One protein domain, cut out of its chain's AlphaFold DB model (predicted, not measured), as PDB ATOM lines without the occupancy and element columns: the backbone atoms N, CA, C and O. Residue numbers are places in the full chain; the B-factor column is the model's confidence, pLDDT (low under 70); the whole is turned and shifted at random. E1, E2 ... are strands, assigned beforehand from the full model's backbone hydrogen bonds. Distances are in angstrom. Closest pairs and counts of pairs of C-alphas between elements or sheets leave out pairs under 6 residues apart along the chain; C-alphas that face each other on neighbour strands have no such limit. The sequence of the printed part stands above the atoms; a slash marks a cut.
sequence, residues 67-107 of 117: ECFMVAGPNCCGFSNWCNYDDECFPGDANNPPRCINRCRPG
ATOM      1  N   GLU A  67     -16.762  42.988 -81.800       91.50
ATOM      2  CA  GLU A  67     -17.835  43.726 -81.142       91.50
ATOM      3  C   GLU A  67     -17.431  44.066 -79.708       91.50
ATOM      4  O   GLU A  67     -16.965  43.214 -78.955       91.50
ATOM      5  N   CYS A  68     -17.616  45.327 -79.338       90.50
ATOM      6  CA  CYS A  68     -17.252  45.849 -78.033       90.50
ATOM      7  C   CYS A  68     -18.445  46.548 -77.382       90.50
ATOM      8  O   CYS A  68     -19.413  46.946 -78.028       90.50
ATOM      9  N   PHE A  69     -18.363  46.747 -76.075       88.81
ATOM     10  CA  PHE A  69     -19.413  47.389 -75.298       88.81
ATOM     11  C   PHE A  69     -18.809  48.578 -74.552       88.81
ATOM     12  O   PHE A  69     -17.848  48.438 -73.806       88.81
ATOM     13  N   MET A  70     -19.378  49.769 -74.757       81.69
ATOM     14  CA  MET A  70     -18.799  51.032 -74.272       81.69
ATOM     15  C   MET A  70     -18.673  51.125 -72.744       81.69
ATOM     16  O   MET A  70     -17.853  51.889 -72.247       81.69
ATOM     17  N   VAL A  71     -19.527  50.408 -72.006       78.81
ATOM     18  CA  VAL A  71     -19.691  50.579 -70.551       78.81
ATOM     19  C   VAL A  71     -19.303  49.329 -69.760       78.81
ATOM     20  O   VAL A  71     -18.882  49.441 -68.613       78.81
ATOM     21  N   ALA A  72     -19.442  48.138 -70.340       81.19
ATOM     22  CA  ALA A  72     -19.253  46.870 -69.642       81.19
ATOM     23  C   ALA A  72     -18.541  45.873 -70.553       81.19
ATOM     24  O   ALA A  72     -18.868  45.823 -71.722       81.19
ATOM     25  N   GLY A  73     -17.639  45.046 -70.029       83.62
ATOM     26  CA  GLY A  73     -16.917  44.042 -70.819       83.62
ATOM     27  C   GLY A  73     -15.440  44.381 -71.061       83.62
ATOM     28  O   GLY A  73     -14.924  45.343 -70.485       83.62
ATOM     29  N   PRO A  74     -14.738  43.545 -71.844       87.38
ATOM     30  CA  PRO A  74     -13.313  43.705 -72.116       87.38
ATOM     31  C   PRO A  74     -13.018  44.933 -72.989       87.38
ATOM     32  O   PRO A  74     -13.825  45.357 -73.816       87.38
ATOM     33  N   ASN A  75     -11.826  45.506 -72.801       86.56
ATOM     34  CA  ASN A  75     -11.331  46.617 -73.614       86.56
ATOM     35  C   ASN A  75     -10.714  46.102 -74.918       86.56
ATOM     36  O   ASN A  75     -10.269  44.960 -74.997       86.56
ATOM     37  N   CYS A  76     -10.607  46.973 -75.918       88.50
ATOM     38  CA  CYS A  76      -9.875  46.662 -77.143       88.50
ATOM     39  C   CYS A  76      -8.380  46.452 -76.861       88.50
ATOM     40  O   CYS A  76      -7.772  47.204 -76.093       88.50
ATOM     41  N   CYS A  77      -7.779  45.453 -77.501       87.81
ATOM     42  CA  CYS A  77      -6.356  45.172 -77.406       87.81
ATOM     43  C   CYS A  77      -5.533  46.329 -77.977       87.81
ATOM     44  O   CYS A  77      -5.780  46.776 -79.095       87.81
ATOM     45  N   GLY A  78      -4.500  46.756 -77.249       80.12
ATOM     46  CA  GLY A  78      -3.570  47.803 -77.673       80.12
ATOM     47  C   GLY A  78      -3.925  49.191 -77.138       80.12
ATOM     48  O   GLY A  78      -5.076  49.608 -77.131       80.12
ATOM     49  N   PHE A  79      -2.899  49.934 -76.715       74.06
ATOM     50  CA  PHE A  79      -3.042  51.232 -76.040       74.06
ATOM     51  C   PHE A  79      -3.782  52.289 -76.871       74.06
ATOM     52  O   PHE A  79      -4.429  53.184 -76.337       74.06
ATOM     53  N   SER A  80      -3.671  52.195 -78.194       81.06
ATOM     54  CA  SER A  80      -4.267  53.145 -79.119       81.06
ATOM     55  C   SER A  80      -5.578  52.662 -79.717       81.06
ATOM     56  O   SER A  80      -6.054  53.345 -80.608       81.06
ATOM     57  N   ASN A  81      -6.147  51.525 -79.322       86.00
ATOM     58  CA  ASN A  81      -7.383  51.007 -79.914       86.00
ATOM     59  C   ASN A  81      -8.573  51.281 -78.991       86.00
ATOM     60  O   ASN A  81      -8.451  51.222 -77.771       86.00
ATOM     61  N   TRP A  82      -9.726  51.611 -79.573       86.19
ATOM     62  CA  TRP A  82     -10.878  52.116 -78.820       86.19
ATOM     63  C   TRP A  82     -12.158  51.466 -79.331       86.19
ATOM     64  O   TRP A  82     -12.277  51.155 -80.521       86.19
ATOM     65  N   CYS A  83     -13.125  51.301 -78.429       88.19
ATOM     66  CA  CYS A  83     -14.469  50.893 -78.800       88.19
ATOM     67  C   CYS A  83     -15.172  52.068 -79.486       88.19
ATOM     68  O   CYS A  83     -15.363  53.123 -78.880       88.19
ATOM     69  N   ASN A  84     -15.509  51.916 -80.766       87.69
ATOM     70  CA  ASN A  84     -16.172  52.965 -81.532       87.69
ATOM     71  C   ASN A  84     -17.688  52.807 -81.474       87.69
ATOM     72  O   ASN A  84     -18.226  51.780 -81.882       87.69
ATOM     73  N   TYR A  85     -18.356  53.864 -81.013       86.00
ATOM     74  CA  TYR A  85     -19.803  53.899 -80.842       86.00
ATOM     75  C   TYR A  85     -20.556  54.009 -82.175       86.00
ATOM     76  O   TYR A  85     -20.276  54.916 -82.969       86.00
ATOM     77  N   ASP A  86     -21.544  53.135 -82.373       85.56
ATOM     78  CA  ASP A  86     -22.305  52.952 -83.617       85.56
ATOM     79  C   ASP A  86     -21.396  52.780 -84.844       85.56
ATOM     80  O   ASP A  86     -21.486  53.530 -85.821       85.56
ATOM     81  N   ASP A  87     -20.452  51.842 -84.775       85.12
ATOM     82  CA  ASP A  87     -19.479  51.643 -85.847       85.12
ATOM     83  C   ASP A  87     -20.124  51.095 -87.127       85.12
ATOM     84  O   ASP A  87     -19.883  51.625 -88.213       85.12
ATOM     85  N   GLU A  88     -20.960  50.065 -86.986       87.31
ATOM     86  CA  GLU A  88     -21.695  49.435 -88.083       87.31
ATOM     87  C   GLU A  88     -23.190  49.436 -87.770       87.31
ATOM     88  O   GLU A  88     -23.645  48.765 -86.843       87.31
ATOM     89  N   CYS A  89     -23.961  50.188 -88.554       89.38
ATOM     90  CA  CYS A  89     -25.412  50.255 -88.430       89.38
ATOM     91  C   CYS A  89     -26.085  49.470 -89.549       89.38
ATOM     92  O   CYS A  89     -25.798  49.658 -90.732       89.38
ATOM     93  N   PHE A  90     -27.026  48.622 -89.156       87.75
ATOM     94  CA  PHE A  90     -27.824  47.814 -90.060       87.75
ATOM     95  C   PHE A  90     -29.228  48.415 -90.143       87.75
ATOM     96  O   PHE A  90     -29.844  48.657 -89.095       87.75
ATOM     97  N   PRO A  91     -29.748  48.674 -91.356       89.00
ATOM     98  CA  PRO A  91     -31.129  49.101 -91.513       89.00
ATOM     99  C   PRO A  91     -32.063  47.990 -91.023       89.00
ATOM    100  O   PRO A  91     -31.770  46.806 -91.180       89.00
ATOM    101  N   GLY A  92     -33.179  48.383 -90.415       88.94
ATOM    102  CA  GLY A  92     -34.215  47.433 -90.026       88.94
ATOM    103  C   GLY A  92     -34.929  46.861 -91.248       88.94
ATOM    104  O   GLY A  92     -35.056  47.533 -92.274       88.94
ATOM    105  N   ASP A  93     -35.419  45.636 -91.115       88.94
ATOM    106  CA  ASP A  93     -36.281  44.968 -92.086       88.94
ATOM    107  C   ASP A  93     -37.612  44.558 -91.427       88.94
ATOM    108  O   ASP A  93     -37.875  44.877 -90.268       88.94
ATOM    109  N   ALA A  94     -38.486  43.872 -92.169       89.31
ATOM    110  CA  ALA A  94     -39.805  43.464 -91.676       89.31
ATOM    111  C   ALA A  94     -39.759  42.563 -90.424       89.31
ATOM    112  O   ALA A  94     -40.759  42.464 -89.716       89.31
ATOM    113  N   ASN A  95     -38.623  41.917 -90.152       89.94
ATOM    114  CA  ASN A  95     -38.439  40.964 -89.060       89.94
ATOM    115  C   ASN A  95     -37.416  41.436 -88.013       89.94
ATOM    116  O   ASN A  95     -37.408  40.903 -86.906       89.94
ATOM    117  N   ASN A  96     -36.566  42.418 -88.331       87.44
ATOM    118  CA  ASN A  96     -35.498  42.890 -87.458       87.44
ATOM    119  C   ASN A  96     -35.510  44.416 -87.304       87.44
ATOM    120  O   ASN A  96     -35.473  45.133 -88.305       87.44
ATOM    121  N   PRO A  97     -35.468  44.943 -86.069       89.69
ATOM    122  CA  PRO A  97     -35.309  46.373 -85.858       89.69
ATOM    123  C   PRO A  97     -33.919  46.853 -86.316       89.69
ATOM    124  O   PRO A  97     -32.956  46.074 -86.306       89.69
ATOM    125  N   PRO A  98     -33.789  48.141 -86.686       91.19
ATOM    126  CA  PRO A  98     -32.489  48.739 -86.954       91.19
ATOM    127  C   PRO A  98     -31.620  48.656 -85.701       91.19
ATOM    128  O   PRO A  98     -32.086  48.903 -84.586       91.19
ATOM    129  N   ARG A  99     -30.348  48.313 -85.884       88.88
ATOM    130  CA  ARG A  99     -29.386  48.210 -84.782       88.88
ATOM    131  C   ARG A  99     -28.017  48.690 -85.220       88.88
ATOM    132  O   ARG A  99     -27.635  48.500 -86.374       88.88
ATOM    133  N   CYS A 100     -27.284  49.263 -84.280       89.62
ATOM    134  CA  CYS A 100     -25.891  49.625 -84.460       89.62
ATOM    135  C   CYS A 100     -25.027  48.774 -83.532       89.62
ATOM    136  O   CYS A 100     -25.401  48.512 -82.390       89.62
ATOM    137  N   ILE A 101     -23.896  48.314 -84.057       90.38
ATOM    138  CA  ILE A 101     -22.917  47.498 -83.349       90.38
ATOM    139  C   ILE A 101     -21.672  48.355 -83.132       90.38
ATOM    140  O   ILE A 101     -21.201  49.026 -84.056       90.38
ATOM    141  N   ASN A 102     -21.139  48.344 -81.911       90.12
ATOM    142  CA  ASN A 102     -19.876  49.010 -81.610       90.12
ATOM    143  C   ASN A 102     -18.733  48.032 -81.866       90.12
ATOM    144  O   ASN A 102     -18.843  46.859 -81.515       90.12
ATOM    145  N   ARG A 103     -17.626  48.500 -82.441       91.00
ATOM    146  CA  ARG A 103     -16.463  47.642 -82.703       91.00
ATOM    147  C   ARG A 103     -15.157  48.277 -82.282       91.00
ATOM    148  O   ARG A 103     -15.000  49.503 -82.319       91.00
ATOM    149  N   CYS A 104     -14.197  47.427 -81.949       90.69
ATOM    150  CA  CYS A 104     -12.825  47.841 -81.726       90.69
ATOM    151  C   CYS A 104     -12.202  48.347 -83.024       90.69
ATOM    152  O   CYS A 104     -12.195  47.662 -84.048       90.69
ATOM    153  N   ARG A 105     -11.661  49.562 -82.999       88.81
ATOM    154  CA  ARG A 105     -10.984  50.168 -84.150       88.81
ATOM    155  C   ARG A 105      -9.660  50.795 -83.720       88.81
ATOM    156  O   ARG A 105      -9.510  51.164 -82.551       88.81
ATOM    157  N   PRO A 106      -8.725  50.979 -84.666       86.44
ATOM    158  CA  PRO A 106      -7.557  51.808 -84.432       86.44
ATOM    159  C   PRO A 106      -8.003  53.197 -83.991       86.44
ATOM    160  O   PRO A 106      -8.887  53.803 -84.605       86.44
ATOM    161  N   GLY A 107      -7.425  53.690 -82.905       69.44
ATOM    162  CA  GLY A 107      -7.744  54.997 -82.361       69.44
ATOM    163  C   GLY A 107      -7.404  56.079 -83.350       69.44
ATOM    164  O   GLY A 107      -6.244  56.326 -83.664       69.44
TER     165      GLY A 107
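What this domain is: This is residues 67 to 107 of the 117 residues of the protein "U28-Eretoxin-Ek1c_1" of Eresus cinnaberinus (UniProt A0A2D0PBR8). A long hairpin of two strands, E1 and E2, makes the length of a narrow rod, and the tip of its turn, residues 92 to 97, sticks out at one end. Before it in the chain, a loop of residues 67 to 80 begins beside the hairpin, swings out to one side and leads to the hairpin's other end, where E1 begins. The printed part has 41 residues with no named helix and two named strands, E1 then E2, in one antiparallel sheet of order E1 - E2. The class is all strand, though under half of the residues, 18 of the 41, are in named elements. The whole is loose, with a radius of gyration of the C-alphas of 12.2 A and spans of 41 by 19 by 11 A.

How they stand to each other: E1, residues 81 to 90, and E2, residues 99 to 106, are antiparallel neighbours and form a hairpin, with 150 degrees between their directions. E1 bends by 55 degrees at residue 85. The C-alphas of Cys 89 and Cys 100 face each other at 4.0 A. N 84 and O 103, 2.9 A apart, and N 101 and O 88, 2.8 A apart, are within hydrogen-bond range.

Where its parts are: Residues 67 to 80 hold no named element; C-alpha 67 is at (-17.835, 43.726, -81.142). E1 begins with C-alpha 81 at (-7.383, 51.007, -79.914) and is 23.0 A long from first to last C-alpha. E2 is 22.1 A long and ends with C-alpha 106 at (-7.557, 51.808, -84.432).

The domain as a whole: The C-alphas farthest apart, those of Phe 79 and Ala 94, are 40.7 A from each other. The link from E1 to E2, eight residues, is short, and residues 92 to 97 within it stand free. The printed part has no cut. Its mean pLDDT is 86.6, and residue 107 is the one printed residue under 70.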